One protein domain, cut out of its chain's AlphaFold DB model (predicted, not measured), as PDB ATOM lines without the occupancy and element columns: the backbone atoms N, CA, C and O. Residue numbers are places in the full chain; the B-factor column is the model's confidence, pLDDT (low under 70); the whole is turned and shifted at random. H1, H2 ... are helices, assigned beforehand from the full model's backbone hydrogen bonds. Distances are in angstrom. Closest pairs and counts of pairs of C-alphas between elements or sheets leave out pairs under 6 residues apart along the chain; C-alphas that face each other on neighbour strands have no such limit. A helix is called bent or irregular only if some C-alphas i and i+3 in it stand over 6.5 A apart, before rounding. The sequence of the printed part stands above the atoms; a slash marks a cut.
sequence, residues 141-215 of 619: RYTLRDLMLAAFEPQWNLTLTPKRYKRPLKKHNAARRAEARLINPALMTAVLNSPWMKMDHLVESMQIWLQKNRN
ATOM      1  N   ARG A 141       6.602 -66.716  47.621       95.64
ATOM      2  CA  ARG A 141       6.548 -65.747  46.509       95.64
ATOM      3  C   ARG A 141       5.290 -64.871  46.562       95.64
ATOM      4  O   ARG A 141       5.355 -63.685  46.264       95.64
ATOM      5  N   TYR A 142       4.168 -65.450  46.995       96.08
ATOM      6  CA  TYR A 142       2.904 -64.743  47.184       96.08
ATOM      7  C   TYR A 142       3.008 -63.672  48.282       96.08
ATOM      8  O   TYR A 142       2.691 -62.511  48.033       96.08
ATOM      9  N   THR A 143       3.523 -64.033  49.462       96.74
ATOM     10  CA  THR A 143       3.709 -63.109  50.592       96.74
ATOM     11  C   THR A 143       4.661 -61.970  50.225       96.74
ATOM     12  O   THR A 143       4.392 -60.809  50.528       96.74
ATOM     13  N   LEU A 144       5.768 -62.282  49.541       96.54
ATOM     14  CA  LEU A 144       6.750 -61.279  49.126       96.54
ATOM     15  C   LEU A 144       6.162 -60.301  48.107       96.54
ATOM     16  O   LEU A 144       6.355 -59.094  48.239       96.54
ATOM     17  N   ARG A 145       5.406 -60.798  47.125       96.68
ATOM     18  CA  ARG A 145       4.698 -59.959  46.155       96.68
ATOM     19  C   ARG A 145       3.683 -59.039  46.830       96.68
ATOM     20  O   ARG A 145       3.639 -57.848  46.536       96.68
ATOM     21  N   ASP A 146       2.873 -59.570  47.739       96.83
ATOM     22  CA  ASP A 146       1.866 -58.773  48.445       96.83
ATOM     23  C   ASP A 146       2.533 -57.706  49.336       96.83
ATOM     24  O   ASP A 146       2.030 -56.587  49.446       96.83
ATOM     25  N   LEU A 147       3.719 -57.994  49.885       97.15
ATOM     26  CA  LEU A 147       4.548 -57.017  50.595       97.15
ATOM     27  C   LEU A 147       5.095 -55.922  49.669       97.15
ATOM     28  O   LEU A 147       5.068 -54.752  50.050       97.15
ATOM     29  N   MET A 148       5.533 -56.263  48.451       97.23
ATOM     30  CA  MET A 148       5.922 -55.264  47.445       97.23
ATOM     31  C   MET A 148       4.757 -54.367  47.068       97.23
ATOM     32  O   MET A 148       4.909 -53.149  47.032       97.23
ATOM     33  N   LEU A 149       3.594 -54.959  46.794       97.03
ATOM     34  CA  LEU A 149       2.389 -54.206  46.481       97.03
ATOM     35  C   LEU A 149       2.065 -53.258  47.636       97.03
ATOM     36  O   LEU A 149       1.940 -52.064  47.407       97.03
ATOM     37  N   ALA A 150       2.052 -53.736  48.881       96.40
ATOM     38  CA  ALA A 150       1.779 -52.881  50.031       96.40
ATOM     39  C   ALA A 150       2.797 -51.735  50.205       96.40
ATOM     40  O   ALA A 150       2.412 -50.626  50.573       96.40
ATOM     41  N   ALA A 151       4.082 -51.981  49.927       96.42
ATOM     42  CA  ALA A 151       5.135 -50.979  50.072       96.42
ATOM     43  C   ALA A 151       5.166 -49.952  48.925       96.42
ATOM     44  O   ALA A 151       5.369 -48.764  49.174       96.42
ATOM     45  N   PHE A 152       4.977 -50.391  47.677       96.92
ATOM     46  CA  PHE A 152       5.194 -49.573  46.480       96.92
ATOM     47  C   PHE A 152       3.909 -49.098  45.791       96.92
ATOM     48  O   PHE A 152       3.965 -48.105  45.067       96.92
ATOM     49  N   GLU A 153       2.749 -49.725  46.023       95.78
ATOM     50  CA  GLU A 153       1.469 -49.307  45.422       95.78
ATOM     51  C   GLU A 153       1.149 -47.822  45.668       95.78
ATOM     52  O   GLU A 153       0.767 -47.160  44.701       95.78
ATOM     53  N   PRO A 154       1.341 -47.238  46.871       94.72
ATOM     54  CA  PRO A 154       1.119 -45.804  47.077       94.72
ATOM     55  C   PRO A 154       2.021 -44.933  46.196       94.72
ATOM     56  O   PRO A 154       1.558 -43.956  45.607       94.72
ATOM     57  N   GLN A 155       3.293 -45.318  46.054       94.24
ATOM     58  CA  GLN A 155       4.248 -44.592  45.221       94.24
ATOM     59  C   GLN A 155       3.889 -44.712  43.738       94.24
ATOM     60  O   GLN A 155       3.893 -43.714  43.027       94.24
ATOM     61  N   TRP A 156       3.524 -45.905  43.269       94.62
ATOM     62  CA  TRP A 156       3.083 -46.112  41.890       94.62
ATOM     63  C   TRP A 156       1.766 -45.401  41.589       94.62
ATOM     64  O   TRP A 156       1.609 -44.822  40.519       94.62
ATOM     65  N   ASN A 157       0.840 -45.347  42.544       90.14
ATOM     66  CA  ASN A 157      -0.353 -44.520  42.413       90.14
ATOM     67  C   ASN A 157       0.020 -43.038  42.260       90.14
ATOM     68  O   ASN A 157      -0.591 -42.342  41.456       90.14
ATOM     69  N   LEU A 158       1.038 -42.548  42.968       88.23
ATOM     70  CA  LEU A 158       1.464 -41.156  42.858       88.23
ATOM     71  C   LEU A 158       2.169 -40.841  41.530       88.23
ATOM     72  O   LEU A 158       1.941 -39.766  40.977       88.23
ATOM     73  N   THR A 159       3.030 -41.740  41.047       88.22
ATOM     74  CA  THR A 159       3.929 -41.479  39.909       88.22
ATOM     75  C   THR A 159       3.424 -42.037  38.583       88.22
ATOM     76  O   THR A 159       3.615 -41.401  37.553       88.22
ATOM     77  N   LEU A 160       2.788 -43.212  38.594       85.92
ATOM     78  CA  LEU A 160       2.393 -43.945  37.388       85.92
ATOM     79  C   LEU A 160       0.942 -43.713  36.992       85.92
ATOM     80  O   LEU A 160       0.598 -43.975  35.845       85.92
ATOM     81  N   THR A 161       0.065 -43.273  37.902       80.23
ATOM     82  CA  THR A 161      -1.293 -42.924  37.468       80.23
ATOM     83  C   THR A 161      -1.260 -41.540  36.824       80.23
ATOM     84  O   THR A 161      -0.988 -40.560  37.520       80.23
ATOM     85  N   PRO A 162      -1.541 -41.412  35.510       67.02
ATOM     86  CA  PRO A 162      -1.701 -40.111  34.882       67.02
ATOM     87  C   PRO A 162      -2.953 -39.470  35.482       67.02
ATOM     88  O   PRO A 162      -4.097 -39.733  35.093       67.02
ATOM     89  N   LYS A 163      -2.760 -38.677  36.535       63.71
ATOM     90  CA  LYS A 163      -3.867 -38.031  37.220       63.71
ATOM     91  C   LYS A 163      -4.375 -36.893  36.363       63.71
ATOM     92  O   LYS A 163      -3.823 -35.806  36.370       63.71
ATOM     93  N   ARG A 164      -5.503 -37.163  35.700       56.99
ATOM     94  CA  ARG A 164      -6.711 -36.319  35.697       56.99
ATOM     95  C   ARG A 164      -6.425 -34.813  35.811       56.99
ATOM     96  O   ARG A 164      -6.982 -34.156  36.691       56.99
ATOM     97  N   TYR A 165      -5.659 -34.259  34.874       52.69
ATOM     98  CA  TYR A 165      -5.395 -32.818  34.758       52.69
ATOM     99  C   TYR A 165      -6.659 -31.969  34.527       52.69
ATOM    100  O   TYR A 165      -6.584 -30.757  34.394       52.69
ATOM    101  N   LYS A 166      -7.850 -32.575  34.528       61.28
ATOM    102  CA  LYS A 166      -9.129 -31.869  34.414       61.28
ATOM    103  C   LYS A 166      -9.653 -31.292  35.736       61.28
ATOM    104  O   LYS A 166     -10.707 -30.670  35.726       61.28
ATOM    105  N   ARG A 167      -8.997 -31.515  36.886       61.15
ATOM    106  CA  ARG A 167      -9.425 -30.901  38.161       61.15
ATOM    107  C   ARG A 167      -8.589 -29.654  38.476       61.15
ATOM    108  O   ARG A 167      -7.373 -29.717  38.325       61.15
ATOM    109  N   PRO A 168      -9.209 -28.560  38.962       70.54
ATOM    110  CA  PRO A 168      -8.509 -27.311  39.261       70.54
ATOM    111  C   PRO A 168      -7.335 -27.539  40.226       70.54
ATOM    112  O   PRO A 168      -7.494 -28.210  41.256       70.54
ATOM    113  N   LEU A 169      -6.164 -26.974  39.888       71.17
ATOM    114  CA  LEU A 169      -4.864 -27.242  40.529       71.17
ATOM    115  C   LEU A 169      -4.907 -27.185  42.065       71.17
ATOM    116  O   LEU A 169      -4.306 -28.031  42.732       71.17
ATOM    117  N   LYS A 170      -5.657 -26.235  42.641       76.91
ATOM    118  CA  LYS A 170      -5.722 -26.030  44.098       76.91
ATOM    119  C   LYS A 170      -6.246 -27.268  44.848       76.91
ATOM    120  O   LYS A 170      -5.633 -27.698  45.822       76.91
ATOM    121  N   LYS A 171      -7.313 -27.921  44.358       76.13
ATOM    122  CA  LYS A 171      -7.865 -29.147  44.984       76.13
ATOM    123  C   LYS A 171      -6.997 -30.383  44.720       76.13
ATOM    124  O   LYS A 171      -6.983 -31.312  45.524       76.13
ATOM    125  N   HIS A 172      -6.260 -30.398  43.609       75.42
ATOM    126  CA  HIS A 172      -5.371 -31.504  43.258       75.42
ATOM    127  C   HIS A 172      -4.171 -31.604  44.210       75.42
ATOM    128  O   HIS A 172      -3.806 -32.702  44.631       75.42
ATOM    129  N   ASN A 173      -3.603 -30.467  44.618       80.66
ATOM    130  CA  ASN A 173      -2.444 -30.445  45.511       80.66
ATOM    131  C   ASN A 173      -2.760 -30.998  46.906       80.66
ATOM    132  O   ASN A 173      -1.951 -31.744  47.455       80.66
ATOM    133  N   ALA A 174      -3.947 -30.714  47.455       85.69
ATOM    134  CA  ALA A 174      -4.372 -31.265  48.744       85.69
ATOM    135  C   ALA A 174      -4.508 -32.798  48.699       85.69
ATOM    136  O   ALA A 174      -3.952 -33.492  49.548       85.69
ATOM    137  N   ALA A 175      -5.163 -33.338  47.663       82.33
ATOM    138  CA  ALA A 175      -5.279 -34.785  47.472       82.33
ATOM    139  C   ALA A 175      -3.910 -35.446  47.243       82.33
ATOM    140  O   ALA A 175      -3.621 -36.495  47.812       82.33
ATOM    141  N   ARG A 176      -3.028 -34.805  46.465       81.71
ATOM    142  CA  ARG A 176      -1.667 -35.295  46.224       81.71
ATOM    143  C   ARG A 176      -0.830 -35.310  47.504       81.71
ATOM    144  O   ARG A 176      -0.109 -36.275  47.726       81.71
ATOM    145  N   ARG A 177      -0.951 -34.292  48.365       86.35
ATOM    146  CA  ARG A 177      -0.314 -34.276  49.694       86.35
ATOM    147  C   ARG A 177      -0.883 -35.365  50.604       86.35
ATOM    148  O   ARG A 177      -0.113 -36.023  51.292       86.35
ATOM    149  N   ALA A 178      -2.197 -35.588  50.586       88.09
ATOM    150  CA  ALA A 178      -2.823 -36.661  51.360       88.09
ATOM    151  C   ALA A 178      -2.339 -38.050  50.914       88.09
ATOM    152  O   ALA A 178      -1.995 -38.874  51.754       88.09
ATOM    153  N   GLU A 179      -2.225 -38.295  49.608       86.24
ATOM    154  CA  GLU A 179      -1.664 -39.547  49.093       86.24
ATOM    155  C   GLU A 179      -0.162 -39.677  49.359       86.24
ATOM    156  O   GLU A 179       0.308 -40.765  49.673       86.24
ATOM    157  N   ALA A 180       0.593 -38.577  49.307       87.85
ATOM    158  CA  ALA A 180       2.011 -38.594  49.647       87.85
ATOM    159  C   ALA A 180       2.255 -38.997  51.113       87.85
ATOM    160  O   ALA A 180       3.260 -39.636  51.404       87.85
ATOM    161  N   ARG A 181       1.315 -38.700  52.023       92.39
ATOM    162  CA  ARG A 181       1.365 -39.162  53.423       92.39
ATOM    163  C   ARG A 181       1.167 -40.674  53.575       92.39
ATOM    164  O   ARG A 181       1.550 -41.219  54.602       92.39
ATOM    165  N   LEU A 182       0.587 -41.353  52.579       91.32
ATOM    166  CA  LEU A 182       0.455 -42.818  52.577       91.32
ATOM    167  C   LEU A 182       1.756 -43.522  52.172       91.32
ATOM    168  O   LEU A 182       1.887 -44.728  52.373       91.32
ATOM    169  N   ILE A 183       2.714 -42.793  51.594       93.64
ATOM    170  CA  ILE A 183       4.015 -43.353  51.243       93.64
ATOM    171  C   ILE A 183       4.815 -43.502  52.530       93.64
ATOM    172  O   ILE A 183       5.167 -42.517  53.175       93.64
ATOM    173  N   ASN A 184       5.131 -44.745  52.885       94.43
ATOM    174  CA  ASN A 184       6.031 -45.047  53.984       94.43
ATOM    175  C   ASN A 184       7.443 -45.317  53.426       94.43
ATOM    176  O   ASN A 184       7.745 -46.454  53.045       94.43
ATOM    177  N   PRO A 185       8.331 -44.302  53.361       93.75
ATOM    178  CA  PRO A 185       9.667 -44.475  52.796       93.75
ATOM    179  C   PRO A 185      10.519 -45.447  53.621       93.75
ATOM    180  O   PRO A 185      11.373 -46.131  53.059       93.75
ATOM    181  N   ALA A 186      10.272 -45.555  54.931       93.30
ATOM    182  CA  ALA A 186      10.970 -46.507  55.789       93.30
ATOM    183  C   ALA A 186      10.604 -47.952  55.422       93.30
ATOM    184  O   ALA A 186      11.493 -48.796  55.332       93.30
ATOM    185  N   LEU A 187       9.326 -48.222  55.127       94.70
ATOM    186  CA  LEU A 187       8.867 -49.523  54.635       94.70
ATOM    187  C   LEU A 187       9.506 -49.861  53.283       94.70
ATOM    188  O   LEU A 187      10.102 -50.925  53.150       94.70
ATOM    189  N   MET A 188       9.453 -48.949  52.306       96.17
ATOM    190  CA  MET A 188      10.077 -49.162  50.990       96.17
ATOM    191  C   MET A 188      11.578 -49.448  51.115       96.17
ATOM    192  O   MET A 188      12.080 -50.401  50.527       96.17
ATOM    193  N   THR A 189      12.286 -48.664  51.930       94.79
ATOM    194  CA  THR A 189      13.726 -48.838  52.167       94.79
ATOM    195  C   THR A 189      14.020 -50.167  52.862       94.79
ATOM    196  O   THR A 189      14.948 -50.871  52.478       94.79
ATOM    197  N   ALA A 190      13.213 -50.562  53.851       94.87
ATOM    198  CA  ALA A 190      13.373 -51.843  54.539       94.87
ATOM    199  C   ALA A 190      13.134 -53.045  53.609       94.87
ATOM    200  O   ALA A 190      13.854 -54.043  53.698       94.87
ATOM    201  N   VAL A 191      12.166 -52.941  52.693       95.88
ATOM    202  CA  VAL A 191      11.940 -53.943  51.644       95.88
ATOM    203  C   VAL A 191      13.149 -54.027  50.710       95.88
ATOM    204  O   VAL A 191      13.648 -55.123  50.476       95.88
ATOM    205  N   LEU A 192      13.652 -52.891  50.218       95.33
ATOM    206  CA  LEU A 192      14.798 -52.850  49.296       95.33
ATOM    207  C   LEU A 192      16.096 -53.350  49.940       95.33
ATOM    208  O   LEU A 192      16.881 -54.017  49.279       95.33
ATOM    209  N   ASN A 193      16.284 -53.107  51.237       93.73
ATOM    210  CA  ASN A 193      17.450 -53.574  51.992       93.73
ATOM    211  C   ASN A 193      17.331 -55.032  52.471       93.73
ATOM    212  O   ASN A 193      18.203 -55.526  53.190       93.73
ATOM    213  N   SER A 194      16.233 -55.725  52.163       92.02
ATOM    214  CA  SER A 194      16.058 -57.112  52.586       92.02
ATOM    215  C   SER A 194      16.846 -58.065  51.675       92.02
ATOM    216  O   SER A 194      16.697 -57.997  50.465       92.02
ATOM    217  N   PRO A 195      17.624 -59.027  52.207       90.79
ATOM    218  CA  PRO A 195      18.514 -59.873  51.394       90.79
ATOM    219  C   PRO A 195      17.784 -60.847  50.455       90.79
ATOM    220  O   PRO A 195      18.376 -61.391  49.531       90.79
ATOM    221  N   TRP A 196      16.496 -61.104  50.693       90.07
ATOM    222  CA  TRP A 196      15.650 -61.925  49.820       90.07
ATOM    223  C   TRP A 196      15.006 -61.116  48.685       90.07
ATOM    224  O   TRP A 196      14.365 -61.692  47.801       90.07
ATOM    225  N   MET A 197      15.117 -59.788  48.732       92.37
ATOM    226  CA  MET A 197      14.549 -58.906  47.731       92.37
ATOM    227  C   MET A 197      15.333 -59.065  46.433       92.37
ATOM    228  O   MET A 197      16.521 -58.774  46.365       92.37
ATOM    229  N   LYS A 198      14.646 -59.557  45.403       93.43
ATOM    230  CA  LYS A 198      15.170 -59.695  44.045       93.43
ATOM    231  C   LYS A 198      14.400 -58.756  43.137       93.43
ATOM    232  O   LYS A 198      13.201 -58.551  43.341       93.43
ATOM    233  N   MET A 199      15.068 -58.242  42.110       90.72
ATOM    234  CA  MET A 199      14.441 -57.350  41.137       90.72
ATOM    235  C   MET A 199      13.234 -58.008  40.454       90.72
ATOM    236  O   MET A 199      12.208 -57.356  40.280       90.72
ATOM    237  N   ASP A 200      13.297 -59.315  40.192       93.11
ATOM    238  CA  ASP A 200      12.191 -60.087  39.610       93.11
ATOM    239  C   ASP A 200      10.896 -59.945  40.413       93.11
ATOM    240  O   ASP A 200       9.826 -59.752  39.841       93.11
ATOM    241  N   HIS A 201      10.987 -59.966  41.748       93.99
ATOM    242  CA  HIS A 201       9.823 -59.782  42.613       93.99
ATOM    243  C   HIS A 201       9.247 -58.368  42.483       93.99
ATOM    244  O   HIS A 201       8.027 -58.200  42.499       93.99
ATOM    245  N   LEU A 202      10.101 -57.348  42.337       95.50
ATOM    246  CA  LEU A 202       9.665 -55.966  42.155       95.50
ATOM    247  C   LEU A 202       8.979 -55.774  40.797       95.50
ATOM    248  O   LEU A 202       7.897 -55.191  40.741       95.50
ATOM    249  N   VAL A 203       9.582 -56.290  39.721       95.20
ATOM    250  CA  VAL A 203       9.042 -56.214  38.355       95.20
ATOM    251  C   VAL A 203       7.720 -56.968  38.259       95.20
ATOM    252  O   VAL A 203       6.738 -56.407  37.776       95.20
ATOM    253  N   GLU A 204       7.655 -58.192  38.783       96.57
ATOM    254  CA  GLU A 204       6.422 -58.985  38.838       96.57
ATOM    255  C   GLU A 204       5.316 -58.232  39.594       96.57
ATOM    256  O   GLU A 204       4.185 -58.117  39.118       96.57
ATOM    257  N   SER A 205       5.646 -57.655  40.751       96.84
ATOM    258  CA  SER A 205       4.687 -56.885  41.550       96.84
ATOM    259  C   SER A 205       4.210 -55.632  40.817       96.84
ATOM    260  O   SER A 205       3.021 -55.313  40.856       96.84
ATOM    261  N   MET A 206       5.101 -54.949  40.097       96.14
ATOM    262  CA  MET A 206       4.759 -53.784  39.281       96.14
ATOM    263  C   MET A 206       3.859 -54.165  38.102       96.14
ATOM    264  O   MET A 206       2.872 -53.481  37.842       96.14
ATOM    265  N   GLN A 207       4.139 -55.273  37.413       95.71
ATOM    266  CA  GLN A 207       3.291 -55.786  36.333       95.71
ATOM    267  C   GLN A 207       1.893 -56.145  36.844       95.71
ATOM    268  O   GLN A 207       0.896 -55.792  36.215       95.71
ATOM    269  N   ILE A 208       1.803 -56.784  38.010       96.16
ATOM    270  CA  ILE A 208       0.523 -57.132  38.639       96.16
ATOM    271  C   ILE A 208      -0.231 -55.875  39.072       96.16
ATOM    272  O   ILE A 208      -1.441 -55.779  38.854       96.16
ATOM    273  N   TRP A 209       0.469 -54.876  39.612       96.28
ATOM    274  CA  TRP A 209      -0.121 -53.571  39.896       96.28
ATOM    275  C   TRP A 209      -0.646 -52.905  38.618       96.28
ATOM    276  O   TRP A 209      -1.789 -52.443  38.606       96.28
ATOM    277  N   LEU A 210       0.129 -52.904  37.529       93.98
ATOM    278  CA  LEU A 210      -0.291 -52.357  36.239       93.98
ATOM    279  C   LEU A 210      -1.550 -53.066  35.745       93.98
ATOM    280  O   LEU A 210      -2.539 -52.397  35.469       93.98
ATOM    281  N   GLN A 211      -1.560 -54.402  35.712       94.25
ATOM    282  CA  GLN A 211      -2.717 -55.213  35.310       94.25
ATOM    283  C   GLN A 211      -3.962 -54.907  36.152       94.25
ATOM    284  O   GLN A 211      -5.033 -54.659  35.599       94.25
ATOM    285  N   LYS A 212      -3.816 -54.838  37.483       93.31
ATOM    286  CA  LYS A 212      -4.903 -54.495  38.416       93.31
ATOM    287  C   LYS A 212      -5.443 -53.081  38.185       93.31
ATOM    288  O   LYS A 212      -6.623 -52.822  38.423       93.31
ATOM    289  N   ASN A 213      -4.599 -52.165  37.714       89.94
ATOM    290  CA  ASN A 213      -4.970 -50.780  37.447       89.94
ATOM    291  C   ASN A 213      -5.329 -50.494  35.977       89.94
ATOM    292  O   ASN A 213      -5.892 -49.432  35.735       89.94
ATOM    293  N   ARG A 214      -5.131 -51.422  35.022       80.51
ATOM    294  CA  ARG A 214      -5.510 -51.239  33.599       80.51
ATOM    295  C   ARG A 214      -6.993 -50.911  33.410       80.51
ATOM    296  O   ARG A 214      -7.337 -50.061  32.597       80.51
ATOM    297  N   ASN A 215      -7.869 -51.565  34.177       67.66
ATOM    298  CA  ASN A 215      -9.328 -51.418  34.052       67.66
ATOM    299  C   ASN A 215      -9.862 -50.095  34.603       67.66
ATOM    300  O   ASN A 215     -10.991 -49.689  34.330       67.66
TER     301      ASN A 215
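AT A GLANCE: This is residues 141 to 215 of the 619 residues of an uncharacterized protein of Sporothrix schenckii (strain ATCC 58251 / de Perez 2211183) (UniProt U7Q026). A kinked helix, H1, forms the middle; H4 crosses it on one side, and H3 packs on another. H2 folds back toward H1 after a loop, forming a helical hairpin with it, and residues 165 to 171, of which 169 to 171 belong to H2, stick out at one end. The printed part has 75 residues with four named helices, in the order H1, H2, H3, H4, and no named strand; its class is all helix. The whole is only just loose, close to compact, with a radius of gyration of the C-alphas of 14.0 A, and only just flat, spanning 43 by 28 by 15 A.

HOW THE PARTS SIT: H1, residues 141 to 160, is the hub, touching the three other helices. It has a kink of 53 degrees near residue 154 and is irregular, with C-alphas 151 and 154 7.2 A apart. H4, residues 199 to 214, touches H1 at a steep tilt of 60 degrees, the same way; their closest C-alphas, Arg 145 and Ser 205, are 5.5 A apart. H3, residues 185 to 192, touches H1 residues 148 to 152 alone, at a steep tilt of 45 degrees, opposite ways; their closest C-alphas, Ala 151 and Met 188, are 5.3 A apart. H2, residues 169 to 180, touches H1 with residues 176 to 180 alone, and H1 touches H2 with residues 154 to 158 alone, at a shallow tilt of 22 degrees, opposite ways; the closest C-alphas, those of Pro 154 and Glu 179, are 7.1 A apart. The helix packing is mostly crossed, only just, with 1 of 3 touching pairs at a shallow tilt. H2 is apart from H3 and H4, and H3 is apart from H4. Every O i to N i+4 pair is within hydrogen-bond range in H3 and H4, against 14 of 16 in H1 and 7 of 8 in H2.

IN THESE COORDINATES: H1 begins at C-alpha 141 (6.548, -65.747, 46.509) and is 24.0 A long. H2 is 16.1 A and H3 10.4 A long. H4 is 22.2 A long and ends at C-alpha 214 (-5.510, -51.239, 33.599).

THE WHOLE: The C-alphas farthest apart, Pro 168 and Pro 195, are 44.0 A apart. The printed part has no cut and no long link; the link from H2 to H3 is tight. Mean pLDDT of the printed part is 88.4, with residues 162 to 167 and 215 under 70.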